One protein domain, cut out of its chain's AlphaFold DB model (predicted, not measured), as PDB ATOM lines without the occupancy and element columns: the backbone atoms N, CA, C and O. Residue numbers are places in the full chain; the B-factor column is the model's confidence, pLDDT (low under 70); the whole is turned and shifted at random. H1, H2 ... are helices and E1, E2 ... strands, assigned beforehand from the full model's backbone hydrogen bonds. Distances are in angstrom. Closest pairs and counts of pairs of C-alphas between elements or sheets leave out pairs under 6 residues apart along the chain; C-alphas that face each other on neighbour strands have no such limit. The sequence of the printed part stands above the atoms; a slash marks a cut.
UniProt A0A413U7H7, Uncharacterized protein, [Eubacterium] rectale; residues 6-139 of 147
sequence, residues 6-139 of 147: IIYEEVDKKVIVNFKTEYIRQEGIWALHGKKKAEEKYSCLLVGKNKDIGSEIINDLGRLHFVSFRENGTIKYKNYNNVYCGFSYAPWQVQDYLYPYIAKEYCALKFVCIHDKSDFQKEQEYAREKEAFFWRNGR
ATOM      1  N   ILE A   6       6.108   4.505  39.524       97.06
ATOM      2  CA  ILE A   6       6.990   3.560  40.223       97.06
ATOM      3  C   ILE A   6       7.488   4.220  41.514       97.06
ATOM      4  O   ILE A   6       8.096   5.293  41.462       97.06
ATOM      5  N   ILE A   7       7.227   3.562  42.646       97.56
ATOM      6  CA  ILE A   7       7.646   3.957  43.999       97.56
ATOM      7  C   ILE A   7       9.043   3.405  44.305       97.56
ATOM      8  O   ILE A   7       9.853   4.091  44.918       97.56
ATOM      9  N   TYR A   8       9.306   2.167  43.885       98.44
ATOM     10  CA  TYR A   8      10.559   1.437  44.077       98.44
ATOM     11  C   TYR A   8      10.691   0.370  42.985       98.44
ATOM     12  O   TYR A   8       9.685  -0.238  42.603       98.44
ATOM     13  N   GLU A   9      11.910   0.108  42.519       98.38
ATOM     14  CA  GLU A   9      12.208  -0.992  41.598       98.38
ATOM     15  C   GLU A   9      13.592  -1.582  41.861       98.38
ATOM     16  O   GLU A   9      14.571  -0.853  42.038       98.38
ATOM     17  N   GLU A  10      13.673  -2.908  41.797       97.81
ATOM     18  CA  GLU A  10      14.923  -3.653  41.790       97.81
ATOM     19  C   GLU A  10      14.948  -4.748  40.722       97.81
ATOM     20  O   GLU A  10      13.922  -5.315  40.333       97.81
ATOM     21  N   VAL A  11      16.161  -5.066  40.272       97.31
ATOM     22  CA  VAL A  11      16.457  -6.158  39.343       97.31
ATOM     23  C   VAL A  11      17.707  -6.873  39.833       97.31
ATOM     24  O   VAL A  11      18.721  -6.240  40.113       97.31
ATOM     25  N   ASP A  12      17.638  -8.194  39.959       94.88
ATOM     26  CA  ASP A  12      18.697  -9.057  40.482       94.88
ATOM     27  C   ASP A  12      19.276  -8.528  41.807       94.88
ATOM     28  O   ASP A  12      20.493  -8.488  42.008       94.88
ATOM     29  N   LYS A  13      18.379  -8.095  42.710       92.19
ATOM     30  CA  LYS A  13      18.684  -7.490  44.024       92.19
ATOM     31  C   LYS A  13      19.469  -6.175  43.960       92.19
ATOM     32  O   LYS A  13      20.039  -5.734  44.958       92.19
ATOM     33  N   LYS A  14      19.542  -5.550  42.784       96.62
ATOM     34  CA  LYS A  14      20.104  -4.212  42.595       96.62
ATOM     35  C   LYS A  14      18.966  -3.220  42.461       96.62
ATOM     36  O   LYS A  14      18.123  -3.352  41.576       96.62
ATOM     37  N   VAL A  15      18.973  -2.209  43.320       97.75
ATOM     38  CA  VAL A  15      17.999  -1.119  43.277       97.75
ATOM     39  C   VAL A  15      18.215  -0.300  42.004       97.75
ATOM     40  O   VAL A  15      19.302   0.230  41.778       97.75
ATOM     41  N   ILE A  16      17.173  -0.207  41.178       98.00
ATOM     42  CA  ILE A  16      17.130   0.603  39.951       98.00
ATOM     43  C   ILE A  16      16.443   1.939  40.231       98.00
ATOM     44  O   ILE A  16      16.906   2.990  39.792       98.00
ATOM     45  N   VAL A  17      15.357   1.901  41.007       97.69
ATOM     46  CA  VAL A  17      14.641   3.083  41.486       97.69
ATOM     47  C   VAL A  17      14.591   3.014  43.003       97.69
ATOM     48  O   VAL A  17      13.973   2.115  43.571       97.69
ATOM     49  N   ASN A  18      15.247   3.976  43.657       97.25
ATOM     50  CA  ASN A  18      15.178   4.124  45.107       97.25
ATOM     51  C   ASN A  18      13.749   4.428  45.558       97.25
ATOM     52  O   ASN A  18      12.980   5.057  44.831       97.25
ATOM     53  N   PHE A  19      13.429   4.014  46.783       97.38
ATOM     54  CA  PHE A  19      12.132   4.291  47.379       97.38
ATOM     55  C   PHE A  19      11.865   5.802  47.436       97.38
ATOM     56  O   PHE A  19      12.645   6.574  47.996       97.38
ATOM     57  N   LYS A  20      10.733   6.204  46.867       96.25
ATOM     58  CA  LYS A  20      10.261   7.587  46.816       96.25
ATOM     59  C   LYS A  20       9.621   8.017  48.135       96.25
ATOM     60  O   LYS A  20       8.499   7.626  48.462       96.25
ATOM     61  N   THR A  21      10.341   8.828  48.907       94.88
ATOM     62  CA  THR A  21       9.928   9.262  50.252       94.88
ATOM     63  C   THR A  21       8.637  10.078  50.273       94.88
ATOM     64  O   THR A  21       7.961  10.114  51.297       94.88
ATOM     65  N   GLU A  22       8.251  10.694  49.157       95.00
ATOM     66  CA  GLU A  22       6.993  11.428  49.014       95.00
ATOM     67  C   GLU A  22       5.748  10.550  49.205       95.00
ATOM     68  O   GLU A  22       4.680  11.094  49.468       95.00
ATOM     69  N   TYR A  23       5.879   9.217  49.133       95.69
ATOM     70  CA  TYR A  23       4.794   8.268  49.409       95.69
ATOM     71  C   TYR A  23       4.633   7.913  50.895       95.69
ATOM     72  O   TYR A  23       3.664   7.244  51.265       95.69
ATOM     73  N   ILE A  24       5.541   8.362  51.768       95.88
ATOM     74  CA  ILE A  24       5.399   8.201  53.220       95.88
ATOM     75  C   ILE A  24       4.205   9.031  53.700       95.88
ATOM     76  O   ILE A  24       4.053  10.197  53.328       95.88
ATOM     77  N   ARG A  25       3.355   8.425  54.538       95.31
ATOM     78  CA  ARG A  25       2.089   8.994  55.034       95.31
ATOM     79  C   ARG A  25       1.092   9.345  53.933       95.31
ATOM     80  O   ARG A  25       0.160  10.109  54.178       95.31
ATOM     81  N   GLN A  26       1.270   8.786  52.737       95.44
ATOM     82  CA  GLN A  26       0.311   8.956  51.658       95.44
ATOM     83  C   GLN A  26      -0.714   7.839  51.666       95.44
ATOM     84  O   GLN A  26      -0.393   6.652  51.717       95.44
ATOM     85  N   GLU A  27      -1.969   8.242  51.558       97.12
ATOM     86  CA  GLU A  27      -3.057   7.321  51.306       97.12
ATOM     87  C   GLU A  27      -3.012   6.843  49.847       97.12
ATOM     88  O   GLU A  27      -2.708   7.616  48.940       97.12
ATOM     89  N   GLY A  28      -3.364   5.582  49.601       96.38
ATOM     90  CA  GLY A  28      -3.473   5.090  48.235       96.38
ATOM     91  C   GLY A  28      -3.692   3.592  48.099       96.38
ATOM     92  O   GLY A  28      -3.983   2.877  49.063       96.38
ATOM     93  N   ILE A  29      -3.537   3.143  46.858       96.88
ATOM     94  CA  ILE A  29      -3.471   1.744  46.436       96.88
ATOM     95  C   ILE A  29      -2.135   1.554  45.733       96.88
ATOM     96  O   ILE A  29      -1.768   2.355  44.870       96.88
ATOM     97  N   TRP A  30      -1.437   0.482  46.068       97.31
ATOM     98  CA  TRP A  30      -0.186   0.085  45.446       97.31
ATOM     99  C   TRP A  30      -0.291  -1.332  44.882       97.31
ATOM    100  O   TRP A  30      -1.087  -2.150  45.348       97.31
ATOM    101  N   ALA A  31       0.521  -1.622  43.872       97.75
ATOM    102  CA  ALA A  31       0.680  -2.960  43.322       97.75
ATOM    103  C   ALA A  31       2.156  -3.354  43.315       97.75
ATOM    104  O   ALA A  31       3.015  -2.565  42.908       97.75
ATOM    105  N   LEU A  32       2.431  -4.584  43.742       98.31
ATOM    106  CA  LEU A  32       3.719  -5.235  43.559       98.31
ATOM    107  C   LEU A  32       3.666  -6.049  42.271       98.31
ATOM    108  O   LEU A  32       2.876  -6.987  42.142       98.31
ATOM    109  N   HIS A  33       4.541  -5.708  41.337       98.06
ATOM    110  CA  HIS A  33       4.770  -6.488  40.133       98.06
ATOM    111  C   HIS A  33       6.085  -7.247  40.248       98.06
ATOM    112  O   HIS A  33       7.067  -6.706  40.756       98.06
ATOM    113  N   GLY A  34       6.116  -8.463  39.712       97.81
ATOM    114  CA  GLY A  34       7.311  -9.293  39.680       97.81
ATOM    115  C   GLY A  34       7.524  -9.940  38.325       97.81
ATOM    116  O   GLY A  34       6.568 -10.227  37.606       97.81
ATOM    117  N   LYS A  35       8.788 -10.175  37.983       97.69
ATOM    118  CA  LYS A  35       9.197 -10.905  36.781       97.69
ATOM    119  C   LYS A  35      10.148 -12.032  37.172       97.69
ATOM    120  O   LYS A  35      11.120 -11.800  37.896       97.69
ATOM    121  N   LYS A  36       9.859 -13.253  36.717       95.88
ATOM    122  CA  LYS A  36      10.766 -14.398  36.880       95.88
ATOM    123  C   LYS A  36      11.868 -14.357  35.828       95.88
ATOM    124  O   LYS A  36      11.679 -13.811  34.750       95.88
ATOM    125  N   LYS A  37      13.000 -15.008  36.099       91.25
ATOM    126  CA  LYS A  37      14.147 -15.022  35.174       91.25
ATOM    127  C   LYS A  37      13.827 -15.643  33.807       91.25
ATOM    128  O   LYS A  37      14.381 -15.216  32.804       91.25
ATOM    129  N   ALA A  38      12.952 -16.645  33.784       90.00
ATOM    130  CA  ALA A  38      12.514 -17.319  32.562       90.00
ATOM    131  C   ALA A  38      11.363 -16.593  31.838       90.00
ATOM    132  O   ALA A  38      10.937 -17.042  30.778       90.00
ATOM    133  N   GLU A  39      10.836 -15.506  32.406       90.19
ATOM    134  CA  GLU A  39       9.686 -14.776  31.875       90.19
ATOM    135  C   GLU A  39      10.115 -13.407  31.335       90.19
ATOM    136  O   GLU A  39      10.910 -12.688  31.939       90.19
ATOM    137  N   GLU A  40       9.547 -13.006  30.198       88.31
ATOM    138  CA  GLU A  40       9.843 -11.700  29.595       88.31
ATOM    139  C   GLU A  40       9.023 -10.559  30.215       88.31
ATOM    140  O   GLU A  40       9.445  -9.400  30.205       88.31
ATOM    141  N   LYS A  41       7.843 -10.873  30.765       93.56
ATOM    142  CA  LYS A  41       6.851  -9.888  31.211       93.56
ATOM    143  C   LYS A  41       6.720  -9.864  32.728       93.56
ATOM    144  O   LYS A  41       6.855 -10.880  33.398       93.56
ATOM    145  N   TYR A  42       6.418  -8.682  33.260       96.56
ATOM    146  CA  TYR A  42       6.000  -8.546  34.651       96.56
ATOM    147  C   TYR A  42       4.565  -9.044  34.819       96.56
ATOM    148  O   TYR A  42       3.692  -8.703  34.022       96.56
ATOM    149  N   SER A  43       4.332  -9.759  35.911       95.56
ATOM    150  CA  SER A  43       3.009 -10.149  36.390       95.56
ATOM    151  C   SER A  43       2.646  -9.347  37.640       95.56
ATOM    152  O   SER A  43       3.523  -8.982  38.429       95.56
ATOM    153  N   CYS A  44       1.356  -9.067  37.841       96.69
ATOM    154  CA  CYS A  44       0.870  -8.491  39.094       96.69
ATOM    155  C   CYS A  44       0.885  -9.572  40.177       96.69
ATOM    156  O   CYS A  44       0.218 -10.598  40.051       96.69
ATOM    157  N   LEU A  45       1.677  -9.368  41.229       96.62
ATOM    158  CA  LEU A  45       1.791 -10.329  42.321       96.62
ATOM    159  C   LEU A  45       0.715 -10.085  43.359       96.62
ATOM    160  O   LEU A  45       0.013 -11.015  43.724       96.62
ATOM    161  N   LEU A  46       0.583  -8.851  43.834       94.81
ATOM    162  CA  LEU A  46      -0.470  -8.470  44.766       94.81
ATOM    163  C   LEU A  46      -0.731  -6.971  44.727       94.81
ATOM    164  O   LEU A  46       0.107  -6.176  44.306       94.81
ATOM    165  N   VAL A  47      -1.916  -6.617  45.207       95.94
ATOM    166  CA  VAL A  47      -2.415  -5.249  45.311       95.94
ATOM    167  C   VAL A  47      -2.794  -5.011  46.766       95.94
ATOM    168  O   VAL A  47      -3.420  -5.878  47.386       95.94
ATOM    169  N   GLY A  48      -2.403  -3.864  47.309       95.44
ATOM    170  CA  GLY A  48      -2.734  -3.441  48.666       95.44
ATOM    171  C   GLY A  48      -3.232  -2.002  48.688       95.44
ATOM    172  O   GLY A  48      -2.917  -1.202  47.808       95.44
ATOM    173  N   LYS A  49      -4.027  -1.662  49.701       95.38
ATOM    174  CA  LYS A  49      -4.474  -0.292  49.966       95.38
ATOM    175  C   LYS A  49      -4.171   0.102  51.407       95.38
ATOM    176  O   LYS A  49      -4.361  -0.703  52.321       95.38
ATOM    177  N   ASN A  50      -3.805   1.361  51.621       96.44
ATOM    178  CA  ASN A  50      -3.475   1.862  52.952       96.44
ATOM    179  C   ASN A  50      -3.709   3.369  53.087       96.44
ATOM    180  O   ASN A  50      -3.744   4.098  52.096       96.44
ATOM    181  N   LYS A  51      -3.837   3.838  54.331       96.56
ATOM    182  CA  LYS A  51      -3.758   5.265  54.673       96.56
ATOM    183  C   LYS A  51      -2.315   5.782  54.682       96.56
ATOM    184  O   LYS A  51      -2.125   6.983  54.553       96.56
ATOM    185  N   ASP A  52      -1.339   4.886  54.795       96.94
ATOM    186  CA  ASP A  52       0.087   5.163  54.642       96.94
ATOM    187  C   ASP A  52       0.744   4.042  53.823       96.94
ATOM    188  O   ASP A  52       1.261   3.061  54.367       96.94
ATOM    189  N   ILE A  53       0.671   4.157  52.494       96.75
ATOM    190  CA  ILE A  53       1.228   3.143  51.590       96.75
ATOM    191  C   ILE A  53       2.751   3.106  51.662       96.75
ATOM    192  O   ILE A  53       3.336   2.042  51.496       96.75
ATOM    193  N   GLY A  54       3.403   4.239  51.937       97.19
ATOM    194  CA  GLY A  54       4.855   4.289  52.039       97.19
ATOM    195  C   GLY A  54       5.373   3.459  53.208       97.19
ATOM    196  O   GLY A  54       6.257   2.627  53.017       97.19
ATOM    197  N   SER A  55       4.783   3.617  54.395       97.06
ATOM    198  CA  SER A  55       5.151   2.812  55.566       97.06
ATOM    199  C   SER A  55       4.831   1.326  55.382       97.06
ATOM    200  O   SER A  55       5.602   0.475  55.826       97.06
ATOM    201  N   GLU A  56       3.723   0.982  54.715       96.62
ATOM    202  CA  GLU A  56       3.407  -0.418  54.390       96.62
ATOM    203  C   GLU A  56       4.453  -1.027  53.444       96.62
ATOM    204  O   GLU A  56       5.019  -2.072  53.762       96.62
ATOM    205  N   ILE A  57       4.794  -0.331  52.354       97.56
ATOM    206  CA  ILE A  57       5.803  -0.788  51.389       97.56
ATOM    207  C   ILE A  57       7.181  -0.921  52.049       97.56
ATOM    208  O   ILE A  57       7.885  -1.886  51.776       97.56
ATOM    209  N   ILE A  58       7.573  -0.012  52.947       97.81
ATOM    210  CA  ILE A  58       8.842  -0.128  53.687       97.81
ATOM    211  C   ILE A  58       8.868  -1.404  54.541       97.81
ATOM    212  O   ILE A  58       9.876  -2.111  54.550       97.81
ATOM    213  N   ASN A  59       7.769  -1.733  55.227       96.56
ATOM    214  CA  ASN A  59       7.682  -2.983  55.987       96.56
ATOM    215  C   ASN A  59       7.776  -4.212  55.071       96.56
ATOM    216  O   ASN A  59       8.439  -5.191  55.412       96.56
ATOM    217  N   ASP A  60       7.154  -4.151  53.897       97.12
ATOM    218  CA  ASP A  60       7.177  -5.230  52.911       97.12
ATOM    219  C   ASP A  60       8.558  -5.418  52.274       97.12
ATOM    220  O   ASP A  60       9.029  -6.550  52.165       97.12
ATOM    221  N   LEU A  61       9.262  -4.326  51.956       97.31
ATOM    222  CA  LEU A  61      10.680  -4.343  51.584       97.31
ATOM    223  C   LEU A  61      11.534  -4.937  52.709       97.31
ATOM    224  O   LEU A  61      12.427  -5.745  52.459       97.31
ATOM    225  N   GLY A  62      11.215  -4.605  53.963       97.38
ATOM    226  CA  GLY A  62      11.840  -5.210  55.133       97.38
ATOM    227  C   GLY A  62      11.742  -6.741  55.118       97.38
ATOM    228  O   GLY A  62      12.740  -7.440  55.303       97.38
ATOM    229  N   ARG A  63      10.552  -7.274  54.817       96.75
ATOM    230  CA  ARG A  63      10.329  -8.722  54.687       96.75
ATOM    231  C   ARG A  63      11.017  -9.320  53.461       96.75
ATOM    232  O   ARG A  63      11.584 -10.401  53.573       96.75
ATOM    233  N   LEU A  64      10.992  -8.629  52.320       96.25
ATOM    234  CA  LEU A  64      11.639  -9.070  51.077       96.25
ATOM    235  C   LEU A  64      13.153  -9.249  51.244       96.25
ATOM    236  O   LEU A  64      13.713 -10.215  50.729       96.25
ATOM    237  N   HIS A  65      13.810  -8.335  51.960       96.00
ATOM    238  CA  HIS A  65      15.273  -8.287  52.013       96.00
ATOM    239  C   HIS A  65      15.883  -8.904  53.271       96.00
ATOM    240  O   HIS A  65      17.004  -9.410  53.203       96.00
ATOM    241  N   PHE A  66      15.186  -8.868  54.409       96.69
ATOM    242  CA  PHE A  66      15.782  -9.225  55.702       96.69
ATOM    243  C   PHE A  66      15.157 -10.450  56.372       96.69
ATOM    244  O   PHE A  66      15.706 -10.942  57.357       96.69
ATOM    245  N   VAL A  67      14.052 -10.985  55.848       96.06
ATOM    246  CA  VAL A  67      13.459 -12.225  56.364       96.06
ATOM    247  C   VAL A  67      13.866 -13.395  55.474       96.06
ATOM    248  O   VAL A  67      13.638 -13.402  54.269       96.06
ATOM    249  N   SER A  68      14.480 -14.419  56.068       94.56
ATOM    250  CA  SER A  68      14.856 -15.633  55.339       94.56
ATOM    251  C   SER A  68      13.634 -16.476  54.977       94.56
ATOM    252  O   SER A  68      12.729 -16.657  55.795       94.56
ATOM    253  N   PHE A  69      13.648 -17.055  53.775       93.56
ATOM    254  CA  PHE A  69      12.631 -18.004  53.330       93.56
ATOM    255  C   PHE A  69      12.625 -19.277  54.189       93.56
ATOM    256  O   PHE A  69      13.676 -19.762  54.612       93.56
ATOM    257  N   ARG A  70      11.427 -19.818  54.443       92.00
ATOM    258  CA  ARG A  70      11.200 -21.002  55.282       92.00
ATOM    259  C   ARG A  70      10.230 -21.953  54.587       92.00
ATOM    260  O   ARG A  70       9.154 -21.540  54.166       92.00
ATOM    261  N   GLU A  71      10.575 -23.237  54.540       89.56
ATOM    262  CA  GLU A  71       9.750 -24.288  53.913       89.56
ATOM    263  C   GLU A  71       8.863 -25.041  54.919       89.56
ATOM    264  O   GLU A  71       8.124 -25.946  54.557       89.56
ATOM    265  N   ASN A  72       8.886 -24.650  56.194       93.44
ATOM    266  CA  ASN A  72       8.156 -25.319  57.276       93.44
ATOM    267  C   ASN A  72       6.699 -24.835  57.451       93.44
ATOM    268  O   ASN A  72       6.123 -24.987  58.528       93.44
ATOM    269  N   GLY A  73       6.109 -24.213  56.429       93.31
ATOM    270  CA  GLY A  73       4.711 -23.786  56.460       93.31
ATOM    271  C   GLY A  73       3.757 -24.985  56.452       93.31
ATOM    272  O   GLY A  73       3.931 -25.914  55.669       93.31
ATOM    273  N   THR A  74       2.725 -24.961  57.297       94.81
ATOM    274  CA  THR A  74       1.764 -26.071  57.440       94.81
ATOM    275  C   THR A  74       0.428 -25.816  56.744       94.81
ATOM    276  O   THR A  74      -0.318 -26.758  56.478       94.81
ATOM    277  N   ILE A  75       0.112 -24.559  56.414       94.62
ATOM    278  CA  ILE A  75      -1.137 -24.178  55.750       94.62
ATOM    279  C   ILE A  75      -0.869 -23.866  54.280       94.62
ATOM    280  O   ILE A  75      -0.069 -22.990  53.960       94.62
ATOM    281  N   LYS A  76      -1.592 -24.540  53.381       94.38
ATOM    282  CA  LYS A  76      -1.545 -24.299  51.932       94.38
ATOM    283  C   LYS A  76      -2.153 -22.938  51.587       94.38
ATOM    284  O   LYS A  76      -3.338 -22.709  51.840       94.38
ATOM    285  N   TYR A  77      -1.374 -22.061  50.966       94.62
ATOM    286  CA  TYR A  77      -1.865 -20.779  50.476       94.62
ATOM    287  C   TYR A  77      -2.751 -20.967  49.246       94.62
ATOM    288  O   TYR A  77      -2.394 -21.692  48.317       94.62
ATOM    289  N   LYS A  78      -3.895 -20.281  49.225       93.19
ATOM    290  CA  LYS A  78      -4.792 -20.229  48.068       93.19
ATOM    291  C   LYS A  78      -4.647 -18.889  47.355       93.19
ATOM    292  O   LYS A  78      -4.834 -17.846  47.980       93.19
ATOM    293  N   ASN A  79      -4.320 -18.941  46.070       90.31
ATOM    294  CA  ASN A  79      -4.164 -17.776  45.198       90.31
ATOM    295  C   ASN A  79      -5.520 -17.159  44.803       90.31
ATOM    296  O   ASN A  79      -6.562 -17.631  45.263       90.31
ATOM    297  N   TYR A  80      -5.530 -16.130  43.945       87.50
ATOM    298  CA  TYR A  80      -6.780 -15.452  43.551       87.50
ATOM    299  C   TYR A  80      -7.818 -16.375  42.892       87.50
ATOM    300  O   TYR A  80      -9.016 -16.159  43.058       87.50
ATOM    301  N   ASN A  81      -7.363 -17.440  42.224       87.12
ATOM    302  CA  ASN A  81      -8.205 -18.477  41.622       87.12
ATOM    303  C   ASN A  81      -8.687 -19.530  42.632       87.12
ATOM    304  O   ASN A  81      -9.252 -20.549  42.243       87.12
ATOM    305  N   ASN A  82      -8.469 -19.310  43.933       90.38
ATOM    306  CA  ASN A  82      -8.807 -20.242  45.007       90.38
ATOM    307  C   ASN A  82      -8.105 -21.612  44.870       90.38
ATOM    308  O   ASN A  82      -8.590 -22.616  45.397       90.38
ATOM    309  N   VAL A  83      -6.948 -21.656  44.198       92.06
ATOM    310  CA  VAL A  83      -6.140 -22.872  44.031       92.06
ATOM    311  C   VAL A  83      -4.835 -22.784  44.814       92.06
ATOM    312  O   VAL A  83      -4.288 -21.703  45.042       92.06
ATOM    313  N   TYR A  84      -4.332 -23.938  45.254       92.69
ATOM    314  CA  TYR A  84      -3.013 -24.020  45.871       92.69
ATOM    315  C   TYR A  84      -1.933 -23.683  44.841       92.69
ATOM    316  O   TYR A  84      -1.889 -24.299  43.780       92.69
ATOM    317  N   CYS A  85      -1.056 -22.732  45.161       89.50
ATOM    318  CA  CYS A  85      -0.049 -22.217  44.228       89.50
ATOM    319  C   CYS A  85       1.390 -22.659  44.537       89.50
ATOM    320  O   CYS A  85       2.333 -22.020  44.081       89.50
ATOM    321  N   GLY A  86       1.573 -23.722  45.328       90.62
ATOM    322  CA  GLY A  86       2.906 -24.218  45.698       90.62
ATOM    323  C   GLY A  86       3.533 -23.529  46.916       90.62
ATOM    324  O   GLY A  86       4.618 -23.915  47.335       90.62
ATOM    325  N   PHE A  87       2.845 -22.555  47.515       93.06
ATOM    326  CA  PHE A  87       3.303 -21.805  48.683       93.06
ATOM    327  C   PHE A  87       2.523 -22.205  49.945       93.06
ATOM    328  O   PHE A  87       1.291 -22.227  49.939       93.06
ATOM    329  N   SER A  88       3.226 -22.508  51.038       94.94
ATOM    330  CA  SER A  88       2.625 -22.796  52.347       94.94
ATOM    331  C   SER A  88       3.195 -21.881  53.430       94.94
ATOM    332  O   SER A  88       4.336 -21.439  53.338       94.94
ATOM    333  N   TYR A  89       2.402 -21.602  54.463       94.88
ATOM    334  CA  TYR A  89       2.730 -20.637  55.514       94.88
ATOM    335  C   TYR A  89       2.348 -21.149  56.910       94.88
ATOM    336  O   TYR A  89       1.568 -22.095  57.053       94.88
ATOM    337  N   ALA A  90       2.906 -20.527  57.950       93.88
ATOM    338  CA  ALA A  90       2.520 -20.771  59.340       93.88
ATOM    339  C   ALA A  90       1.359 -19.849  59.772       93.88
ATOM    340  O   ALA A  90       1.285 -18.707  59.307       93.88
ATOM    341  N   PRO A  91       0.453 -20.295  60.669       89.06
ATOM    342  CA  PRO A  91      -0.630 -19.457  61.185       89.06
ATOM    343  C   PRO A  91      -0.141 -18.068  61.618       89.06
ATOM    344  O   PRO A  91       0.885 -17.955  62.279       89.06
ATOM    345  N   TRP A  92      -0.891 -17.020  61.261       87.12
ATOM    346  CA  TRP A  92      -0.605 -15.617  61.618       87.12
ATOM    347  C   TRP A  92       0.661 -14.999  61.005       87.12
ATOM    348  O   TRP A  92       0.927 -13.829  61.246       87.12
ATOM    349  N   GLN A  93       1.395 -15.732  60.164       91.81
ATOM    350  CA  GLN A  93       2.670 -15.290  59.581       91.81
ATOM    351  C   GLN A  93       2.651 -15.299  58.047       91.81
ATOM    352  O   GLN A  93       3.679 -15.497  57.410       91.81
ATOM    353  N   VAL A  94       1.479 -15.112  57.424       93.44
ATOM    354  CA  VAL A  94       1.325 -15.220  55.958       93.44
ATOM    355  C   VAL A  94       2.349 -14.351  55.226       93.44
ATOM    356  O   VAL A  94       3.070 -14.855  54.375       93.44
ATOM    357  N   GLN A  95       2.429 -13.064  55.571       93.25
ATOM    358  CA  GLN A  95       3.307 -12.107  54.893       93.25
ATOM    359  C   GLN A  95       4.791 -12.410  55.142       93.25
ATOM    360  O   GLN A  95       5.591 -12.328  54.213       93.25
ATOM    361  N   ASP A  96       5.148 -12.836  56.357       94.19
ATOM    362  CA  ASP A  96       6.531 -13.175  56.719       94.19
ATOM    363  C   ASP A  96       7.038 -14.435  55.999       94.19
ATOM    364  O   ASP A  96       8.241 -14.640  55.891       94.19
ATOM    365  N   TYR A  97       6.133 -15.272  55.484       96.12
ATOM    366  CA  TYR A  97       6.457 -16.387  54.589       96.12
ATOM    367  C   TYR A  97       6.359 -15.986  53.109       96.12
ATOM    368  O   TYR A  97       7.156 -16.441  52.288       96.12
ATOM    369  N   LEU A  98       5.391 -15.131  52.763       96.00
ATOM    370  CA  LEU A  98       5.065 -14.779  51.383       96.00
ATOM    371  C   LEU A  98       6.142 -13.915  50.732       96.00
ATOM    372  O   LEU A  98       6.567 -14.215  49.620       96.00
ATOM    373  N   TYR A  99       6.589 -12.849  51.394       96.94
ATOM    374  CA  TYR A  99       7.581 -11.952  50.802       96.94
ATOM    375  C   TYR A  99       8.927 -12.651  50.563       96.94
ATOM    376  O   TYR A  99       9.438 -12.551  49.450       96.94
ATOM    377  N   PRO A 100       9.467 -13.461  51.494       96.12
ATOM    378  CA  PRO A 100      10.658 -14.260  51.200       96.12
ATOM    379  C   PRO A 100      10.461 -15.274  50.068       96.12
ATOM    380  O   PRO A 100      11.392 -15.525  49.303       96.12
ATOM    381  N   TYR A 101       9.259 -15.846  49.927       96.06
ATOM    382  CA  TYR A 101       8.922 -16.690  48.776       96.06
ATOM    383  C   TYR A 101       8.963 -15.887  47.466       96.06
ATOM    384  O   TYR A 101       9.589 -16.319  46.502       96.06
ATOM    385  N   ILE A 102       8.388 -14.680  47.440       96.44
ATOM    386  CA  ILE A 102       8.464 -13.775  46.283       96.44
ATOM    387  C   ILE A 102       9.926 -13.431  45.949       96.44
ATOM    388  O   ILE A 102      10.330 -13.555  44.797       96.44
ATOM    389  N   ALA A 103      10.740 -13.069  46.943       95.94
ATOM    390  CA  ALA A 103      12.153 -12.736  46.744       95.94
ATOM    391  C   ALA A 103      12.999 -13.920  46.229       95.94
ATOM    392  O   ALA A 103      14.034 -13.714  45.594       95.94
ATOM    393  N   LYS A 104      12.580 -15.164  46.507       94.88
ATOM    394  CA  LYS A 104      13.201 -16.385  45.968       94.88
ATOM    395  C   LYS A 104      12.821 -16.618  44.502       94.88
ATOM    396  O   LYS A 104      13.676 -16.998  43.708       94.88
ATOM    397  N   GLU A 105      11.551 -16.416  44.159       95.00
ATOM    398  CA  GLU A 105      10.981 -16.816  42.864       95.00
ATOM    399  C   GLU A 105      11.125 -15.758  41.755       95.00
ATOM    400  O   GLU A 105      11.167 -16.101  40.571       95.00
ATOM    401  N   TYR A 106      11.186 -14.473  42.114       97.06
ATOM    402  CA  TYR A 106      11.169 -13.355  41.170       97.06
ATOM    403  C   TYR A 106      12.505 -12.612  41.179       97.06
ATOM    404  O   TYR A 106      13.018 -12.245  42.231       97.06
ATOM    405  N   CYS A 107      13.072 -12.375  39.993       96.69
ATOM    406  CA  CYS A 107      14.370 -11.714  39.848       96.69
ATOM    407  C   CYS A 107      14.251 -10.197  39.675       96.69
ATOM    408  O   CYS A 107      15.234  -9.491  39.855       96.69
ATOM    409  N   ALA A 108      13.073  -9.678  39.324       98.00
ATOM    410  CA  ALA A 108      12.814  -8.243  39.295       98.00
ATOM    411  C   ALA A 108      11.485  -7.930  39.970       98.00
ATOM    412  O   ALA A 108      10.500  -8.639  39.742       98.00
ATOM    413  N   LEU A 109      11.461  -6.861  40.763       98.38
ATOM    414  CA  LEU A 109      10.318  -6.434  41.564       98.38
ATOM    415  C   LEU A 109      10.132  -4.924  41.435       98.38
ATOM    416  O   LEU A 109      11.100  -4.169  41.466       98.38
ATOM    417  N   LYS A 110       8.881  -4.471  41.324       98.06
ATOM    418  CA  LYS A 110       8.557  -3.040  41.391       98.06
ATOM    419  C   LYS A 110       7.247  -2.772  42.113       98.06
ATOM    420  O   LYS A 110       6.235  -3.423  41.842       98.06
ATOM    421  N   PHE A 111       7.271  -1.768  42.980       98.00
ATOM    422  CA  PHE A 111       6.088  -1.215  43.626       98.00
ATOM    423  C   PHE A 111       5.605  -0.006  42.833       98.00
ATOM    424  O   PHE A 111       6.388   0.887  42.506       98.00
ATOM    425  N   VAL A 112       4.314   0.026  42.518       97.81
ATOM    426  CA  VAL A 112       3.698   1.077  41.701       97.81
ATOM    427  C   VAL A 112       2.493   1.646  42.440       97.81
ATOM    428  O   VAL A 112       1.657   0.882  42.921       97.81
ATOM    429  N   CYS A 113       2.380   2.972  42.513       96.81
ATOM    430  CA  CYS A 113       1.170   3.637  42.988       96.81
ATOM    431  C   CYS A 113       0.090   3.544  41.909       96.81
ATOM    432  O   CYS A 113       0.279   4.027  40.795       96.81
ATOM    433  N   ILE A 114      -1.045   2.939  42.231       95.56
ATOM    434  CA  ILE A 114      -2.155   2.719  41.298       95.56
ATOM    435  C   ILE A 114      -3.246   3.768  41.485       95.56
ATOM    436  O   ILE A 114      -3.853   4.224  40.518       95.56
ATOM    437  N   HIS A 115      -3.491   4.178  42.726       95.25
ATOM    438  CA  HIS A 115      -4.563   5.106  43.060       95.25
ATOM    439  C   HIS A 115      -4.177   5.942  44.281       95.25
ATOM    440  O   HIS A 115      -3.524   5.439  45.190       95.25
ATOM    441  N   ASP A 116      -4.596   7.204  44.332       93.56
ATOM    442  CA  ASP A 116      -4.227   8.177  45.374       93.56
ATOM    443  C   ASP A 116      -5.184   8.200  46.582       93.56
ATOM    444  O   ASP A 116      -5.062   9.027  47.487       93.56
ATOM    445  N   LYS A 117      -6.155   7.285  46.595       95.19
ATOM    446  CA  LYS A 117      -7.064   7.032  47.719       95.19
ATOM    447  C   LYS A 117      -7.129   5.552  48.030       95.19
ATOM    448  O   LYS A 117      -7.177   4.747  47.101       95.19
ATOM    449  N   SER A 118      -7.202   5.205  49.315       94.94
ATOM    450  CA  SER A 118      -7.426   3.838  49.765       94.94
ATOM    451  C   SER A 118      -8.899   3.515  49.557       94.94
ATOM    452  O   SER A 118      -9.746   3.792  50.409       94.94
ATOM    453  N   ASP A 119      -9.179   2.870  48.435       95.12
ATOM    454  CA  ASP A 119     -10.519   2.498  48.017       95.12
ATOM    455  C   ASP A 119     -10.611   0.973  47.868       95.12
ATOM    456  O   ASP A 119      -9.826   0.338  47.167       95.12
ATOM    457  N   PHE A 120     -11.556   0.370  48.588       92.50
ATOM    458  CA  PHE A 120     -11.750  -1.080  48.621       92.50
ATOM    459  C   PHE A 120     -12.299  -1.648  47.309       92.50
ATOM    460  O   PHE A 120     -12.012  -2.799  46.966       92.50
ATOM    461  N   GLN A 121     -13.123  -0.878  46.602       93.62
ATOM    462  CA  GLN A 121     -13.695  -1.299  45.335       93.62
ATOM    463  C   GLN A 121     -12.621  -1.240  44.249       93.62
ATOM    464  O   GLN A 121     -12.374  -2.254  43.599       93.62
ATOM    465  N   LYS A 122     -11.886  -0.126  44.156       94.69
ATOM    466  CA  LYS A 122     -10.797   0.031  43.176       94.69
ATOM    467  C   LYS A 122      -9.654  -0.961  43.384       94.69
ATOM    468  O   LYS A 122      -9.102  -1.468  42.415       94.69
ATOM    469  N   GLU A 123      -9.322  -1.287  44.636       94.56
ATOM    470  CA  GLU A 123      -8.325  -2.320  44.955       94.56
ATOM    471  C   GLU A 123      -8.744  -3.680  44.381       94.56
ATOM    472  O   GLU A 123      -7.937  -4.372  43.761       94.56
ATOM    473  N   GLN A 124     -10.008  -4.069  44.570       91.75
ATOM    474  CA  GLN A 124     -10.524  -5.337  44.052       91.75
ATOM    475  C   GLN A 124     -10.658  -5.349  42.536       91.75
ATOM    476  O   GLN A 124     -10.357  -6.371  41.924       91.75
ATOM    477  N   GLU A 125     -11.129  -4.254  41.944       93.88
ATOM    478  CA  GLU A 125     -11.237  -4.107  40.493       93.88
ATOM    479  C   GLU A 125      -9.864  -4.276  39.851       93.88
ATOM    480  O   GLU A 125      -9.704  -5.147  39.000       93.88
ATOM    481  N   TYR A 126      -8.850  -3.560  40.346       94.25
ATOM    482  CA  TYR A 126      -7.490  -3.667  39.826       94.25
ATOM    483  C   TYR A 126      -6.884  -5.060  40.049       94.25
ATOM    484  O   TYR A 126      -6.274  -5.622  39.140       94.25
ATOM    485  N   ALA A 127      -7.078  -5.655  41.233       92.94
ATOM    486  CA  ALA A 127      -6.595  -7.006  41.516       92.94
ATOM    487  C   ALA A 127      -7.216  -8.060  40.582       92.94
ATOM    488  O   ALA A 127      -6.529  -8.998  40.190       92.94
ATOM    489  N   ARG A 128      -8.494  -7.906  40.210       92.06
ATOM    490  CA  ARG A 128      -9.165  -8.788  39.242       92.06
ATOM    491  C   ARG A 128      -8.716  -8.513  37.812       92.06
ATOM    492  O   ARG A 128      -8.396  -9.458  37.105       92.06
ATOM    493  N   GLU A 129      -8.669  -7.246  37.405       94.12
ATOM    494  CA  GLU A 129      -8.275  -6.833  36.052       94.12
ATOM    495  C   GLU A 129      -6.852  -7.290  35.712       94.12
ATOM    496  O   GLU A 129      -6.583  -7.716  34.593       94.12
ATOM    497  N   LYS A 130      -5.933  -7.211  36.682       94.19
ATOM    498  CA  LYS A 130      -4.535  -7.627  36.514       94.19
ATOM    499  C   LYS A 130      -4.263  -9.070  36.924       94.19
ATOM    500  O   LYS A 130      -3.094  -9.442  36.964       94.19
ATOM    501  N   GLU A 131      -5.304  -9.833  37.259       92.56
ATOM    502  CA  GLU A 131      -5.198 -11.227  37.706       92.56
ATOM    503  C   GLU A 131      -4.107 -11.410  38.775       92.56
ATOM    504  O   GLU A 131      -3.232 -12.271  38.665       92.56
ATOM    505  N   ALA A 132      -4.128 -10.539  39.791       92.62
ATOM    506  CA  ALA A 132      -3.102 -10.490  40.826       92.62
ATOM    507  C   ALA A 132      -2.910 -11.878  41.446       92.62
ATOM    508  O   ALA A 132      -3.853 -12.452  41.987       92.62
ATOM    509  N   PHE A 133      -1.698 -12.423  41.356       92.88
ATOM    510  CA  PHE A 133      -1.453 -13.829  41.668       92.88
ATOM    511  C   PHE A 133      -1.821 -14.174  43.119       92.88
ATOM    512  O   PHE A 133      -2.623 -15.073  43.386       92.88
ATOM    513  N   PHE A 134      -1.259 -13.435  44.068       92.75
ATOM    514  CA  PHE A 134      -1.596 -13.496  45.481       92.75
ATOM    515  C   PHE A 134      -2.786 -12.583  45.767       92.75
ATOM    516  O   PHE A 134      -2.931 -11.497  45.202       92.75
ATOM    517  N   TRP A 135      -3.655 -13.027  46.674       85.50
ATOM    518  CA  TRP A 135      -4.834 -12.251  47.021       85.50
ATOM    519  C   TRP A 135      -4.470 -11.043  47.901       85.50
ATOM    520  O   TRP A 135      -3.378 -10.952  48.461       85.50
ATOM    521  N   ARG A 136      -5.377 -10.062  47.936       80.94
ATOM    522  CA  ARG A 136      -5.155  -8.674  48.385       80.94
ATOM    523  C   ARG A 136      -4.339  -8.551  49.672       80.94
ATOM    524  O   ARG A 136      -4.588  -9.267  50.646       80.94
ATOM    525  N   ASN A 137      -3.390  -7.615  49.662       81.69
ATOM    526  CA  ASN A 137      -2.393  -7.408  50.715       81.69
ATOM    527  C   ASN A 137      -1.681  -8.714  51.147       81.69
ATOM    528  O   ASN A 137      -1.444  -8.968  52.331       81.69
ATOM    529  N   GLY A 138      -1.437  -9.613  50.188       80.00
ATOM    530  CA  GLY A 138      -0.760 -10.890  50.408       80.00
ATOM    531  C   GLY A 138      -1.563 -11.920  51.210       80.00
ATOM    532  O   GLY A 138      -1.014 -12.938  51.623       80.00
ATOM    533  N   ARG A 139      -2.857 -11.699  51.461       86.44
ATOM    534  CA  ARG A 139      -3.695 -12.632  52.238       86.44
ATOM    535  C   ARG A 139      -4.143 -13.808  51.378       86.44
ATOM    536  O   ARG A 139      -4.298 -13.611  50.185       86.44
TER     537      ARG A 139
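What this domain is: This is residues 6 to 139 of the 147 residues of an uncharacterized protein of [Eubacterium] rectale (UniProt A0A413U7H7). A twisted five-strand sheet lies between two helices, H1 over one face and H3 over the other, in three layers. H2 packs on the last turns of H1, with residues 60 to 65 of H1, and on its other side it meets E6 of a small separate hairpin, E5 and E6. The printed part has 134 residues, with three named helices and seven named strands in the order E1 E2 E3 E4 H1 E5 E6 H2 E7 H3; the class is mixed, helices and strands. The large sheet runs E2 E1 E7 E3 E4, antiparallel throughout. The whole is compact and rounded, with a radius of gyration of the C-alphas of 14.0 A and spans of 38 by 33 by 30 A.

How they stand to each other: Start with E1, residues 6 to 11, and E2, residues 14 to 17, a hairpin in which N 16 and O 9 are 2.8 A apart. E3, residues 28 to 35, and E4, residues 43 to 50, form the next hairpin; look for N 30 and O 48, 2.8 A apart. H1, residues 53 to 66, is on this sheet at a height of 10.2 A. E5, residues 75 to 78, and E6, residues 84 to 89, make a hairpin with N 77 and O 87 at 2.9 A. H2, residues 94 to 105, touches H1 through residues 60 to 65 of H1 alone, at a steep tilt of 63 degrees, the same way; their closest C-alphas, Leu 64 and Tyr 99, are 5.0 A apart. The closest C-alphas of H2 and E6, Tyr 97 and Tyr 89, are 5.7 A apart, while residues 102 to 105 of H2 only graze the large sheet. E7, residues 108 to 115, is an inner strand, the antiparallel neighbour of E1, with N 10 and O 109 within hydrogen-bond range at 2.9 A, and of E3, with N 112 and O 31 within hydrogen-bond range at 2.9 A. H1 runs along the strands over E7 and E3, at 13 degrees to E7 on the local plane. H3, residues 120 to 129, is on the sheet at a height of 8.7 A; its closest C-alpha pair with E4 is Ala 127 and Val 47, 5.9 A. Each O i to N i+4 pair is within hydrogen-bond range in H1 and H3, and 7 of 8 are in H2.

Where its parts are: Find C-alpha 6, where E1 begins, at (6.990, 3.560, 40.223). E3 is 23.4 A long, E4 21.5 A and E7 22.2 A. H1 runs 19.5 A from C-alpha 53 at (1.228, 3.143, 51.590), and H2 runs 16.3 A. H3 ends, after 14.3 A, at C-alpha 129, (-8.275, -6.833, 36.052).

The domain as a whole: The farthest C-alphas, those of Glu 22 and Thr 74, are 38.8 A apart. The printed part has no cut and no long link. Mean pLDDT of the printed part is 94.5, and no printed residue is under 70.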